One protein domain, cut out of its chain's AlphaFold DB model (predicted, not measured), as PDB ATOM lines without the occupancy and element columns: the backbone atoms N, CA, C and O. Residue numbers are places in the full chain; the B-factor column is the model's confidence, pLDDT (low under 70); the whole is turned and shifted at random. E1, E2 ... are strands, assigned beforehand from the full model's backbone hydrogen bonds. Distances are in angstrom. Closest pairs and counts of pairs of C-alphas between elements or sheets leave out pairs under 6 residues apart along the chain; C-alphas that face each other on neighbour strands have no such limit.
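AT A GLANCE: This is residues 3 to 51 of the 102 residues of an uncharacterized protein of marine sediment metagenome (UniProt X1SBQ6). Two hairpins side by side, E1 with E2 and E3 with E4, make one small, strongly twisted sheet, and between them a long loop runs far out and folds back, its tip at residues 16 to 22 sticking out. The antiparallel order is E2, E1, E3, E4. The 49 printed residues are all strand by class, with four named strands holding 22 of them, under half, and no named helix. The whole is loose, radius of gyration of the C-alphas 13.2 A, spans 42 by 17 by 15 A.

IN THESE COORDINATES: Find C-alpha 35 at (144.167, 136.738, 134.718), where E3, residues 35 to 41, begins its 19.3 A. E4, residues 44 to 50, runs 20.0 A to C-alpha 50 at (139.631, 134.237, 134.709). E1 is residues 3 to 5, 6.9 A; E2 is residues 8 to 12, 11.6 A.

HOW THE PARTS SIT: Between E3 and E4, look for N 39 and O 46, 2.8 A. Inner strands E1 and E3 have N 4 and O 40, 2.8 A. E1 and edge strand E2 have N 3 and O 11, 2.8 A. E2 and E4 are apart.

THE WHOLE: The farthest C-alphas, Ala 19 and Lys 51, are 42.4 A apart. The long link is residues 13 to 34. The printed part has no cut, and no printed residue is under 70 in pLDDT.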
ATOM      1  N   LEU A   3     132.430 150.573 126.949       92.44
ATOM      2  CA  LEU A   3     133.038 149.508 127.735       92.44
ATOM      3  C   LEU A   3     134.544 149.520 127.493       92.44
ATOM      4  O   LEU A   3     134.992 149.427 126.344       92.44
ATOM      5  N   ARG A   4     135.318 149.556 128.573       93.06
ATOM      6  CA  ARG A   4     136.768 149.415 128.554       93.06
ATOM      7  C   ARG A   4     137.199 148.217 129.387       93.06
ATOM      8  O   ARG A   4     136.670 147.989 130.472       93.06
ATOM      9  N   ILE A   5     138.200 147.496 128.897       95.44
ATOM     10  CA  ILE A   5     138.883 146.435 129.632       95.44
ATOM     11  C   ILE A   5     140.348 146.804 129.757       95.44
ATOM     12  O   ILE A   5     141.005 147.104 128.762       95.44
ATOM     13  N   ASN A   6     140.865 146.810 130.985       93.94
ATOM     14  CA  ASN A   6     142.242 147.219 131.275       93.94
ATOM     15  C   ASN A   6     142.591 148.594 130.654       93.94
ATOM     16  O   ASN A   6     143.689 148.803 130.144       93.94
ATOM     17  N   GLY A   7     141.626 149.521 130.648       90.38
ATOM     18  CA  GLY A   7     141.765 150.871 130.087       90.38
ATOM     19  C   GLY A   7     141.572 150.986 128.566       90.38
ATOM     20  O   GLY A   7     141.337 152.096 128.070       90.38
ATOM     21  N   ALA A   8     141.592 149.872 127.829       90.81
ATOM     22  CA  ALA A   8     141.361 149.838 126.386       90.81
ATOM     23  C   ALA A   8     139.861 149.789 126.071       90.81
ATOM     24  O   ALA A   8     139.137 148.989 126.655       90.81
ATOM     25  N   ALA A   9     139.385 150.636 125.155       92.62
ATOM     26  CA  ALA A   9     137.987 150.626 124.726       92.62
ATOM     27  C   ALA A   9     137.704 149.388 123.862       92.62
ATOM     28  O   ALA A   9     138.354 149.193 122.837       92.62
ATOM     29  N   GLU A  10     136.730 148.575 124.269       87.88
ATOM     30  CA  GLU A  10     136.411 147.300 123.612       87.88
ATOM     31  C   GLU A  10     135.065 147.315 122.901       87.88
ATOM     32  O   GLU A  10     134.906 146.697 121.852       87.88
ATOM     33  N   ALA A  11     134.089 148.037 123.447       87.19
ATOM     34  CA  ALA A  11     132.784 148.181 122.823       87.19
ATOM     35  C   ALA A  11     132.187 149.548 123.133       87.19
ATOM     36  O   ALA A  11     132.430 150.135 124.183       87.19
ATOM     37  N   THR A  12     131.366 150.049 122.217       91.38
ATOM     38  CA  THR A  12     130.592 151.275 122.413       91.38
ATOM     39  C   THR A  12     129.144 151.005 122.040       91.38
ATOM     40  O   THR A  12     128.870 150.354 121.033       91.38
ATOM     41  N   LYS A  13     128.214 151.496 122.857       87.94
ATOM     42  CA  LYS A  13     126.784 151.529 122.551       87.94
ATOM     43  C   LYS A  13     126.269 152.956 122.642       87.94
ATOM     44  O   LYS A  13     126.529 153.670 123.615       87.94
ATOM     45  N   GLU A  14     125.510 153.335 121.628       90.19
ATOM     46  CA  GLU A  14     124.719 154.555 121.614       90.19
ATOM     47  C   GLU A  14     123.291 154.225 122.047       90.19
ATOM     48  O   GLU A  14     122.706 153.229 121.614       90.19
ATOM     49  N   VAL A  15     122.747 155.020 122.966       87.38
ATOM     50  CA  VAL A  15     121.426 154.785 123.544       87.38
ATOM     51  C   VAL A  15     120.711 156.119 123.676       87.38
ATOM     52  O   VAL A  15     121.130 156.982 124.439       87.38
ATOM     53  N   THR A  16     119.608 156.276 122.952       90.62
ATOM     54  CA  THR A  16     118.692 157.409 123.115       90.62
ATOM     55  C   THR A  16     117.684 157.085 124.215       90.62
ATOM     56  O   THR A  16     117.053 156.024 124.188       90.62
ATOM     57  N   ILE A  17     117.540 157.982 125.190       91.06
ATOM     58  CA  ILE A  17     116.612 157.845 126.318       91.06
ATOM     59  C   ILE A  17     115.811 159.145 126.424       91.06
ATOM     60  O   ILE A  17     116.372 160.234 126.314       91.06
ATOM     61  N   HIS A  18     114.496 159.035 126.607       93.12
ATOM     62  CA  HIS A  18     113.629 160.193 126.810       93.12
ATOM     63  C   HIS A  18     113.723 160.713 128.249       93.12
ATOM     64  O   HIS A  18     114.038 159.968 129.177       93.12
ATOM     65  N   ALA A  19     113.415 161.997 128.442       92.19
ATOM     66  CA  ALA A  19     113.435 162.623 129.760       92.19
ATOM     67  C   ALA A  19     112.543 161.863 130.758       92.19
ATOM     68  O   ALA A  19     111.391 161.555 130.461       92.19
ATOM     69  N   GLY A  20     113.086 161.565 131.941       94.50
ATOM     70  CA  GLY A  20     112.382 160.850 133.010       94.50
ATOM     71  C   GLY A  20     112.376 159.321 132.895       94.50
ATOM     72  O   GLY A  20     111.879 158.666 133.807       94.50
ATOM     73  N   PHE A  21     112.944 158.740 131.832       92.44
ATOM     74  CA  PHE A  21     113.039 157.287 131.664       92.44
ATOM     75  C   PHE A  21     114.444 156.769 131.979       92.44
ATOM     76  O   PHE A  21     115.441 157.466 131.797       92.44
ATOM     77  N   SER A  22     114.524 155.514 132.416       90.88
ATOM     78  CA  SER A  22     115.770 154.758 132.539       90.88
ATOM     79  C   SER A  22     115.790 153.618 131.522       90.88
ATOM     80  O   SER A  22     114.747 153.145 131.064       90.88
ATOM     81  N   LYS A  23     116.991 153.188 131.132       88.94
ATOM     82  CA  LYS A  23     117.183 152.061 130.221       88.94
ATOM     83  C   LYS A  23     118.354 151.218 130.690       88.94
ATOM     84  O   LYS A  23     119.416 151.749 131.000       88.94
ATOM     85  N   GLU A  24     118.147 149.911 130.723       91.00
ATOM     86  CA  GLU A  24     119.204 148.954 131.018       91.00
ATOM     87  C   GLU A  24     120.078 148.733 129.775       91.00
ATOM     88  O   GLU A  24     119.576 148.594 128.654       91.00
ATOM     89  N   VAL A  25     121.399 148.716 129.970       89.44
ATOM     90  CA  VAL A  25     122.382 148.493 128.908       89.44
ATOM     91  C   VAL A  25     123.311 147.362 129.327       89.44
ATOM     92  O   VAL A  25     124.114 147.510 130.241       89.44
ATOM     93  N   THR A  26     123.227 146.238 128.622       90.31
ATOM     94  CA  THR A  26     124.065 145.063 128.879       90.31
ATOM     95  C   THR A  26     125.220 144.992 127.884       90.31
ATOM     96  O   THR A  26     125.024 145.146 126.670       90.31
ATOM     97  N   PHE A  27     126.418 144.709 128.391       88.75
ATOM     98  CA  PHE A  27     127.578 144.308 127.603       88.75
ATOM     99  C   PHE A  27     127.944 142.863 127.938       88.75
ATOM    100  O   PHE A  27     127.858 142.451 129.092       88.75
ATOM    101  N   THR A  28     128.362 142.102 126.931       87.69
ATOM    102  CA  THR A  28     128.787 140.708 127.089       87.69
ATOM    103  C   THR A  28     130.219 140.586 126.608       87.69
ATOM    104  O   THR A  28     130.539 141.037 125.509       87.69
ATOM    105  N   ILE A  29     131.073 139.989 127.433       87.50
ATOM    106  CA  ILE A  29     132.483 139.776 127.128       87.50
ATOM    107  C   ILE A  29     132.941 138.416 127.656       87.50
ATOM    108  O   ILE A  29     132.517 137.990 128.730       87.50
ATOM    109  N   SER A  30     133.815 137.751 126.903       87.62
ATOM    110  CA  SER A  30     134.487 136.508 127.284       87.62
ATOM    111  C   SER A  30     136.005 136.681 127.222       87.62
ATOM    112  O   SER A  30     136.523 137.434 126.395       87.62
ATOM    113  N   ARG A  31     136.723 135.989 128.110       87.38
ATOM    114  CA  ARG A  31     138.188 135.955 128.158       87.38
ATOM    115  C   ARG A  31     138.658 134.543 128.452       87.38
ATOM    116  O   ARG A  31     138.224 133.951 129.433       87.38
ATOM    117  N   ASP A  32     139.576 134.067 127.623       85.44
ATOM    118  CA  ASP A  32     140.095 132.699 127.710       85.44
ATOM    119  C   ASP A  32     141.431 132.627 128.456       85.44
ATOM    120  O   ASP A  32     141.831 131.576 128.946       85.44
ATOM    121  N   ILE A  33     142.133 133.757 128.549       88.75
ATOM    122  CA  ILE A  33     143.439 133.835 129.195       88.75
ATOM    123  C   ILE A  33     143.225 134.061 130.689       88.75
ATOM    124  O   ILE A  33     142.510 134.978 131.094       88.75
ATOM    125  N   ALA A  34     143.858 133.221 131.507       91.50
ATOM    126  CA  ALA A  34     143.838 133.370 132.952       91.50
ATOM    127  C   ALA A  34     144.434 134.723 133.365       91.50
ATOM    128  O   ALA A  34     145.485 135.140 132.875       91.50
ATOM    129  N   GLY A  35     143.759 135.412 134.280       92.44
ATOM    130  CA  GLY A  35     144.167 136.738 134.718       92.44
ATOM    131  C   GLY A  35     143.020 137.560 135.285       92.44
ATOM    132  O   GLY A  35     141.846 137.213 135.156       92.44
ATOM    133  N   THR A  36     143.374 138.670 135.926       94.12
ATOM    134  CA  THR A  36     142.410 139.662 136.403       94.12
ATOM    135  C   THR A  36     142.243 140.757 135.361       94.12
ATOM    136  O   THR A  36     143.221 141.345 134.902       94.12
ATOM    137  N   TYR A  37     140.993 141.041 135.023       92.44
ATOM    138  CA  TYR A  37     140.598 142.068 134.072       92.44
ATOM    139  C   TYR A  37     139.844 143.169 134.805       92.44
ATOM    140  O   TYR A  37     138.844 142.901 135.474       92.44
ATOM    141  N   SER A  38     140.317 144.407 134.675       94.69
ATOM    142  CA  SER A  38     139.576 145.586 135.117       94.69
ATOM    143  C   SER A  38     138.529 145.939 134.065       94.69
ATOM    144  O   SER A  38     138.837 145.964 132.874       94.69
ATOM    145  N   VAL A  39     137.306 146.193 134.512       95.81
ATOM    146  CA  VAL A  39     136.167 146.597 133.690       95.81
ATOM    147  C   VAL A  39     135.819 148.031 134.043       95.81
ATOM    148  O   VAL A  39     135.687 148.350 135.219       95.81
ATOM    149  N   ASP A  40     135.650 148.874 133.038       95.31
ATOM    150  CA  ASP A  40     135.168 150.245 133.182       95.31
ATOM    151  C   ASP A  40     134.020 150.462 132.194       95.31
ATOM    152  O   ASP A  40     134.165 150.207 130.995       95.31
ATOM    153  N   VAL A  41     132.865 150.886 132.701       94.38
ATOM    154  CA  VAL A  41     131.714 151.255 131.879       94.38
ATOM    155  C   VAL A  41     131.289 152.676 132.218       94.38
ATOM    156  O   VAL A  41     130.701 152.911 133.270       94.38
ATOM    157  N   ASP A  42     131.592 153.621 131.327       89.38
ATOM    158  CA  ASP A  42     131.348 155.058 131.534       89.38
ATOM    159  C   ASP A  42     131.810 155.579 132.921       89.38
ATOM    160  O   ASP A  42     131.163 156.431 133.532       89.38
ATOM    161  N   GLY A  43     132.935 155.075 133.436       89.88
ATOM    162  CA  GLY A  43     133.521 155.459 134.723       89.88
ATOM    163  C   GLY A  43     133.122 154.569 135.905       89.88
ATOM    164  O   GLY A  43     133.668 154.738 136.997       89.88
ATOM    165  N   LEU A  44     132.206 153.612 135.722       93.31
ATOM    166  CA  LEU A  44     131.903 152.602 136.738       93.31
ATOM    167  C   LEU A  44     132.916 151.462 136.642       93.31
ATOM    168  O   LEU A  44     132.936 150.722 135.660       93.31
ATOM    169  N   ILE A  45     133.728 151.311 137.688       94.00
ATOM    170  CA  ILE A  45     134.842 150.362 137.710       94.00
ATOM    171  C   ILE A  45     134.452 149.078 138.449       94.00
ATOM    172  O   ILE A  45     133.918 149.114 139.558       94.00
ATOM    173  N   GLY A  46     134.785 147.939 137.853       93.94
ATOM    174  CA  GLY A  46     134.728 146.612 138.454       93.94
ATOM    175  C   GLY A  46     135.890 145.742 137.977       93.94
ATOM    176  O   GLY A  46     136.794 146.196 137.273       93.94
ATOM    177  N   SER A  47     135.882 144.468 138.353       95.44
ATOM    178  CA  SER A  47     136.870 143.505 137.859       95.44
ATOM    179  C   SER A  47     136.346 142.079 137.906       95.44
ATOM    180  O   SER A  47     135.552 141.746 138.786       95.44
ATOM    181  N   PHE A  48     136.854 141.223 137.023       92.50
ATOM    182  CA  PHE A  48     136.653 139.777 137.096       92.50
ATOM    183  C   PHE A  48     137.981 139.041 136.898       92.50
ATOM    184  O   PHE A  48     138.897 139.551 136.256       92.50
ATOM    185  N   THR A  49     138.080 137.829 137.446       93.88
ATOM    186  CA  THR A  49     139.270 136.983 137.319       93.88
ATOM    187  C   THR A  49     138.926 135.720 136.546       93.88
ATOM    188  O   THR A  49     138.066 134.943 136.962       93.88
ATOM    189  N   VAL A  50     139.633 135.500 135.443       93.75
ATOM    190  CA  VAL A  50     139.631 134.237 134.709       93.75
ATOM    191  C   VAL A  50     140.623 133.306 135.386       93.75
ATOM    192  O   VAL A  50     141.793 133.650 135.560       93.75
ATOM    193  N   LYS A  51     140.145 132.137 135.800       91.75
ATOM    194  CA  LYS A  51     140.985 131.111 136.416       91.75
ATOM    195  C   LYS A  51     141.554 130.201 135.342       91.75
ATOM    196  O   LYS A  51     140.875 129.888 134.369       91.75
TER     197      LYS A  51